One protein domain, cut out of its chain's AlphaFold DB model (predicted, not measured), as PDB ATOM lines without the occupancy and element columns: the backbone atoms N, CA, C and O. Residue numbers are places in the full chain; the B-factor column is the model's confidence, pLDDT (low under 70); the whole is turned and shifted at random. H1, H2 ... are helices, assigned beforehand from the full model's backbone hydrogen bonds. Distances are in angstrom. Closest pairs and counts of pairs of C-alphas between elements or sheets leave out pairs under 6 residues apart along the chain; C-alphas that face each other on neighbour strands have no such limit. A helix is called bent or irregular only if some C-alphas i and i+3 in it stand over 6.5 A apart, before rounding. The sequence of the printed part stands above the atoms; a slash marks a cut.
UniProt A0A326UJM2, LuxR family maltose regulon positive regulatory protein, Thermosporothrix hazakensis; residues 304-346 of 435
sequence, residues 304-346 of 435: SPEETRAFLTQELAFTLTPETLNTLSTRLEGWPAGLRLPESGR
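What this domain is: This is residues 304 to 346 of the 435 residues of the protein "LuxR family maltose regulon positive regulatory protein" of Thermosporothrix hazakensis (UniProt A0A326UJM2). Two helices of equal residue count, H1 and H2, are set crosswise, with H2 lying across the first part of H1; the very short H3 sits close to both, near the end of H2. The link of residues 316 to 321 loops back from the end of H1 to the start of H2, and after H3 the last residues lead away from H2, with Ser 344 and Ser 304 the two residues whose C-alphas are farthest apart. The printed part has 43 residues with three named helices, in the order H1, H2, H3, and no named strand; 26 of its residues are in the named helices, and the class is all helix. The whole is compact, with a radius of gyration of the C-alphas of 9.7 A, and the C-alphas span 24 by 20 by 14 A along their three main axes.

How they stand to each other: H1, residues 305 to 315, touches H2, residues 322 to 332. Their closest C-alphas are those of Pro 305 and Ser 329, 6.3 A apart, and 4 pairs of C-alphas are within 8 A. The lines of H1 and H2 are about perpendicular, at 77 degrees, and their centres are 11.0 A apart. H3, residues 336 to 339, is close to H2 but not clearly touching it; the closest C-alphas are those of Leu 332 and Gly 338, 6.6 A apart. H3 is also close to H1 but not clearly touching it; here the closest C-alphas are those of Leu 312 and Leu 339, 7.5 A apart. In H1 and H2 every O i to N i+4 pair is within hydrogen-bond range. H3, with four residues, is too short for such a pair, but its one O i to N i+3 pair is within range.

Where its parts are: H1 runs from Pro 305, with its C-alpha at (-17.834, -25.476, 27.799), to Glu 315, and measures 15.3 A from first to last C-alpha. H2 runs from Pro 322, with its C-alpha at (-20.947, -31.912, 19.445), to Leu 332, and measures 15.2 A. H3 runs from Pro 336 to Leu 339, where the C-alpha is at (-28.206, -29.181, 33.162). None of the three helices is bent.

The domain as a whole: The C-alphas of Ser 304 and Ser 344, the two farthest apart, are 26.0 A from each other, and those of the first and last printed residues, Ser 304 and Arg 346, are 23.1 A apart. The printed part has no cut. The link from H1 to H2, with 6 residues between them, is short, and the link from H2 to H3, with 3, is tight. The mean pLDDT of the printed part is 75.8, and residues 341 to 346 are under 70, which is low confidence in this predicted model.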
ATOM      1  N   SER A 304     -17.914 -23.807  32.415       88.19
ATOM      2  CA  SER A 304     -17.238 -23.631  31.133       88.19
ATOM      3  C   SER A 304     -17.786 -24.636  30.103       88.19
ATOM      4  O   SER A 304     -18.480 -25.591  30.480       88.19
ATOM      5  N   PRO A 305     -17.494 -24.471  28.805       84.50
ATOM      6  CA  PRO A 305     -17.834 -25.476  27.799       84.50
ATOM      7  C   PRO A 305     -17.274 -26.867  28.142       84.50
ATOM      8  O   PRO A 305     -17.965 -27.878  28.006       84.50
ATOM      9  N   GLU A 306     -16.052 -26.924  28.677       85.62
ATOM     10  CA  GLU A 306     -15.393 -28.159  29.112       85.62
ATOM     11  C   GLU A 306     -16.094 -28.764  30.331       85.62
ATOM     12  O   GLU A 306     -16.381 -29.962  30.331       85.62
ATOM     13  N   GLU A 307     -16.417 -27.940  31.336       89.31
ATOM     14  CA  GLU A 307     -17.178 -28.357  32.521       89.31
ATOM     15  C   GLU A 307     -18.576 -28.865  32.119       89.31
ATOM     16  O   GLU A 307     -19.024 -29.900  32.606       89.31
ATOM     17  N   THR A 308     -19.245 -28.189  31.181       86.56
ATOM     18  CA  THR A 308     -20.567 -28.573  30.663       86.56
ATOM     19  C   THR A 308     -20.508 -29.922  29.962       86.56
ATOM     20  O   THR A 308     -21.322 -30.801  30.248       86.56
ATOM     21  N   ARG A 309     -19.525 -30.119  29.077       83.19
ATOM     22  CA  ARG A 309     -19.313 -31.394  28.387       83.19
ATOM     23  C   ARG A 309     -19.035 -32.514  29.385       83.19
ATOM     24  O   ARG A 309     -19.705 -33.537  29.336       83.19
ATOM     25  N   ALA A 310     -18.103 -32.300  30.312       86.50
ATOM     26  CA  ALA A 310     -17.753 -33.287  31.327       86.50
ATOM     27  C   ALA A 310     -18.951 -33.646  32.222       86.50
ATOM     28  O   ALA A 310     -19.185 -34.824  32.482       86.50
ATOM     29  N   PHE A 311     -19.746 -32.653  32.635       86.06
ATOM     30  CA  PHE A 311     -20.958 -32.872  33.422       86.06
ATOM     31  C   PHE A 311     -21.979 -33.727  32.671       86.06
ATOM     32  O   PHE A 311     -22.500 -34.696  33.215       86.06
ATOM     33  N   LEU A 312     -22.252 -33.388  31.409       80.81
ATOM     34  CA  LEU A 312     -23.223 -34.110  30.593       80.81
ATOM     35  C   LEU A 312     -22.761 -35.538  30.293       80.81
ATOM     36  O   LEU A 312     -23.574 -36.450  30.373       80.81
ATOM     37  N   THR A 313     -21.471 -35.757  30.028       81.50
ATOM     38  CA  THR A 313     -20.913 -37.107  29.848       81.50
ATOM     39  C   THR A 313     -21.015 -37.963  31.115       81.50
ATOM     40  O   THR A 313     -21.191 -39.169  31.006       81.50
ATOM     41  N   GLN A 314     -20.911 -37.368  32.308       80.69
ATOM     42  CA  GLN A 314     -21.052 -38.098  33.576       80.69
ATOM     43  C   GLN A 314     -22.513 -38.405  33.931       80.69
ATOM     44  O   GLN A 314     -22.803 -39.452  34.504       80.69
ATOM     45  N   GLU A 315     -23.432 -37.486  33.631       76.69
ATOM     46  CA  GLU A 315     -24.838 -37.588  34.042       76.69
ATOM     47  C   GLU A 315     -25.730 -38.326  33.037       76.69
ATOM     48  O   GLU A 315     -26.775 -38.857  33.425       76.69
ATOM     49  N   LEU A 316     -25.362 -38.340  31.753       75.06
ATOM     50  CA  LEU A 316     -26.131 -39.001  30.701       75.06
ATOM     51  C   LEU A 316     -25.621 -40.425  30.476       75.06
ATOM     52  O   LEU A 316     -24.428 -40.667  30.343       75.06
ATOM     53  N   ALA A 317     -26.556 -41.364  30.340       71.00
ATOM     54  CA  ALA A 317     -26.255 -42.738  29.937       71.00
ATOM     55  C   ALA A 317     -25.990 -42.881  28.420       71.00
ATOM     56  O   ALA A 317     -25.768 -43.988  27.939       71.00
ATOM     57  N   PHE A 318     -26.054 -41.778  27.667       71.62
ATOM     58  CA  PHE A 318     -25.905 -41.730  26.214       71.62
ATOM     59  C   PHE A 318     -25.030 -40.543  25.795       71.62
ATOM     60  O   PHE A 318     -24.884 -39.558  26.521       71.62
ATOM     61  N   THR A 319     -24.452 -40.627  24.601       72.88
ATOM     62  CA  THR A 319     -23.575 -39.591  24.044       72.88
ATOM     63  C   THR A 319     -24.365 -38.571  23.231       72.88
ATOM     64  O   THR A 319     -25.104 -38.937  22.320       72.88
ATOM     65  N   LEU A 320     -24.172 -37.286  23.526       76.38
ATOM     66  CA  LEU A 320     -24.695 -36.183  22.719       76.38
ATOM     67  C   LEU A 320     -23.732 -35.836  21.580       76.38
ATOM     68  O   LEU A 320     -22.513 -35.913  21.753       76.38
ATOM     69  N   THR A 321     -24.274 -35.389  20.445       79.38
ATOM     70  CA  THR A 321     -23.444 -34.868  19.350       79.38
ATOM     71  C   THR A 321     -22.786 -33.535  19.748       79.38
ATOM     72  O   THR A 321     -23.353 -32.791  20.563       79.38
ATOM     73  N   PRO A 322     -21.613 -33.190  19.182       78.44
ATOM     74  CA  PRO A 322     -20.947 -31.912  19.445       78.44
ATOM     75  C   PRO A 322     -21.840 -30.687  19.183       78.44
ATOM     76  O   PRO A 322     -21.814 -29.727  19.949       78.44
ATOM     77  N   GLU A 323     -22.687 -30.733  18.153       78.81
ATOM     78  CA  GLU A 323     -23.610 -29.647  17.794       78.81
ATOM     79  C   GLU A 323     -24.688 -29.457  18.867       78.81
ATOM     80  O   GLU A 323     -25.018 -28.330  19.254       78.81
ATOM     81  N   THR A 324     -25.209 -30.564  19.401       75.88
ATOM     82  CA  THR A 324     -26.214 -30.547  20.468       75.88
ATOM     83  C   THR A 324     -25.611 -30.035  21.775       75.88
ATOM     84  O   THR A 324     -26.222 -29.211  22.458       75.88
ATOM     85  N   LEU A 325     -24.384 -30.457  22.101       77.38
ATOM     86  CA  LEU A 325     -23.629 -29.960  23.256       77.38
ATOM     87  C   LEU A 325     -23.376 -28.453  23.167       77.38
ATOM     88  O   LEU A 325     -23.627 -27.739  24.137       77.38
ATOM     89  N   ASN A 326     -22.948 -27.959  22.002       77.75
ATOM     90  CA  ASN A 326     -22.750 -26.529  21.774       77.75
ATOM     91  C   ASN A 326     -24.064 -25.754  21.911       77.75
ATOM     92  O   ASN A 326     -24.112 -24.743  22.607       77.75
ATOM     93  N   THR A 327     -25.155 -26.263  21.333       78.81
ATOM     94  CA  THR A 327     -26.484 -25.642  21.451       78.81
ATOM     95  C   THR A 327     -26.929 -25.529  22.910       78.81
ATOM     96  O   THR A 327     -27.438 -24.489  23.332       78.81
ATOM     97  N   LEU A 328     -26.717 -26.578  23.706       77.31
ATOM     98  CA  LEU A 328     -27.042 -26.592  25.132       77.31
ATOM     99  C   LEU A 328     -26.153 -25.660  25.943       77.31
ATOM    100  O   LEU A 328     -26.666 -24.931  26.788       77.31
ATOM    101  N   SER A 329     -24.849 -25.656  25.669       76.56
ATOM    102  CA  SER A 329     -23.896 -24.751  26.309       76.56
ATOM    103  C   SER A 329     -24.292 -23.292  26.078       76.56
ATOM    104  O   SER A 329     -24.369 -22.518  27.031       76.56
ATOM    105  N   THR A 330     -24.637 -22.934  24.837       78.19
ATOM    106  CA  THR A 330     -25.081 -21.582  24.473       78.19
ATOM    107  C   THR A 330     -26.423 -21.230  25.111       78.19
ATOM    108  O   THR A 330     -26.569 -20.146  25.663       78.19
ATOM    109  N   ARG A 331     -27.415 -22.131  25.077       77.88
ATOM    110  CA  ARG A 331     -28.771 -21.824  25.573       77.88
ATOM    111  C   ARG A 331     -28.921 -21.859  27.092       77.88
ATOM    112  O   ARG A 331     -29.839 -21.231  27.608       77.88
ATOM    113  N   LEU A 332     -28.103 -22.642  27.792       77.88
ATOM    114  CA  LEU A 332     -28.130 -22.741  29.255       77.88
ATOM    115  C   LEU A 332     -27.084 -21.844  29.912       77.88
ATOM    116  O   LEU A 332     -27.068 -21.749  31.138       77.88
ATOM    117  N   GLU A 333     -26.209 -21.229  29.113       81.25
ATOM    118  CA  GLU A 333     -25.151 -20.320  29.551       81.25
ATOM    119  C   GLU A 333     -24.332 -20.880  30.731       81.25
ATOM    120  O   GLU A 333     -23.997 -20.170  31.682       81.25
ATOM    121  N   GLY A 334     -24.068 -22.190  30.717       81.56
ATOM    122  CA  GLY A 334     -23.348 -22.885  31.785       81.56
ATOM    123  C   GLY A 334     -24.096 -22.981  33.124       81.56
ATOM    124  O   GLY A 334     -23.460 -23.189  34.154       81.56
ATOM    125  N   TRP A 335     -25.422 -22.820  33.176       86.38
ATOM    126  CA  TRP A 335     -26.195 -22.901  34.421       86.38
ATOM    127  C   TRP A 335     -26.269 -24.345  34.974       86.38
ATOM    128  O   TRP A 335     -26.982 -25.184  34.408       86.38
ATOM    129  N   PRO A 336     -25.618 -24.661  36.117       83.50
ATOM    130  CA  PRO A 336     -25.473 -26.042  36.596       83.50
ATOM    131  C   PRO A 336     -26.797 -26.749  36.912       83.50
ATOM    132  O   PRO A 336     -26.985 -27.917  36.573       83.50
ATOM    133  N   ALA A 337     -27.747 -26.058  37.553       81.94
ATOM    134  CA  ALA A 337     -29.049 -26.651  37.866       81.94
ATOM    135  C   ALA A 337     -29.908 -26.903  36.620       81.94
ATOM    136  O   ALA A 337     -30.682 -27.861  36.606       81.94
ATOM    137  N   GLY A 338     -29.754 -26.093  35.568       76.75
ATOM    138  CA  GLY A 338     -30.458 -26.287  34.297       76.75
ATOM    139  C   GLY A 338     -30.052 -27.575  33.585       76.75
ATOM    140  O   GLY A 338     -30.896 -28.220  32.959       76.75
ATOM    141  N   LEU A 339     -28.787 -27.973  33.750       76.88
ATOM    142  CA  LEU A 339     -28.206 -29.181  33.162       76.88
ATOM    143  C   LEU A 339     -28.592 -30.468  33.910       76.88
ATOM    144  O   LEU A 339     -28.518 -31.551  33.337       76.88
ATOM    145  N   ARG A 340     -29.046 -30.383  35.170       74.31
ATOM    146  CA  ARG A 340     -29.436 -31.567  35.958       74.31
ATOM    147  C   ARG A 340     -30.731 -32.206  35.449       74.31
ATOM    148  O   ARG A 340     -31.759 -31.538  35.276       74.31
ATOM    149  N   LEU A 341     -30.685 -33.523  35.253       60.94
ATOM    150  CA  LEU A 341     -31.807 -34.354  34.812       60.94
ATOM    151  C   LEU A 341     -32.804 -34.628  35.952       60.94
ATOM    152  O   LEU A 341     -32.376 -34.885  37.079       60.94
ATOM    153  N   PRO A 342     -34.120 -34.652  35.677       54.84
ATOM    154  CA  PRO A 342     -35.059 -35.402  36.503       54.84
ATOM    155  C   PRO A 342     -34.814 -36.918  36.351       54.84
ATOM    156  O   PRO A 342     -34.388 -37.384  35.295       54.84
ATOM    157  N   GLU A 343     -35.095 -37.696  37.401       49.44
ATOM    158  CA  GLU A 343     -34.780 -39.137  37.496       49.44
ATOM    159  C   GLU A 343     -35.318 -39.995  36.336       49.44
ATOM    160  O   GLU A 343     -34.718 -41.010  35.987       49.44
ATOM    161  N   SER A 344     -36.395 -39.565  35.676       46.34
ATOM    162  CA  SER A 344     -36.982 -40.244  34.514       46.34
ATOM    163  C   SER A 344     -36.072 -40.288  33.277       46.34
ATOM    164  O   SER A 344     -36.294 -41.118  32.399       46.34
ATOM    165  N   GLY A 345     -35.039 -39.441  33.207       46.25
ATOM    166  CA  GLY A 345     -34.019 -39.464  32.151       46.25
ATOM    167  C   GLY A 345     -32.785 -40.321  32.464       46.25
ATOM    168  O   GLY A 345     -31.912 -40.429  31.610       46.25
ATOM    169  N   ARG A 346     -32.687 -40.909  33.668       48.72
ATOM    170  CA  ARG A 346     -31.485 -41.616  34.162       48.72
ATOM    171  C   ARG A 346     -31.516 -43.142  33.996       48.72
ATOM    172  O   ARG A 346     -30.541 -43.801  34.347       48.72
TER     173      ARG A 346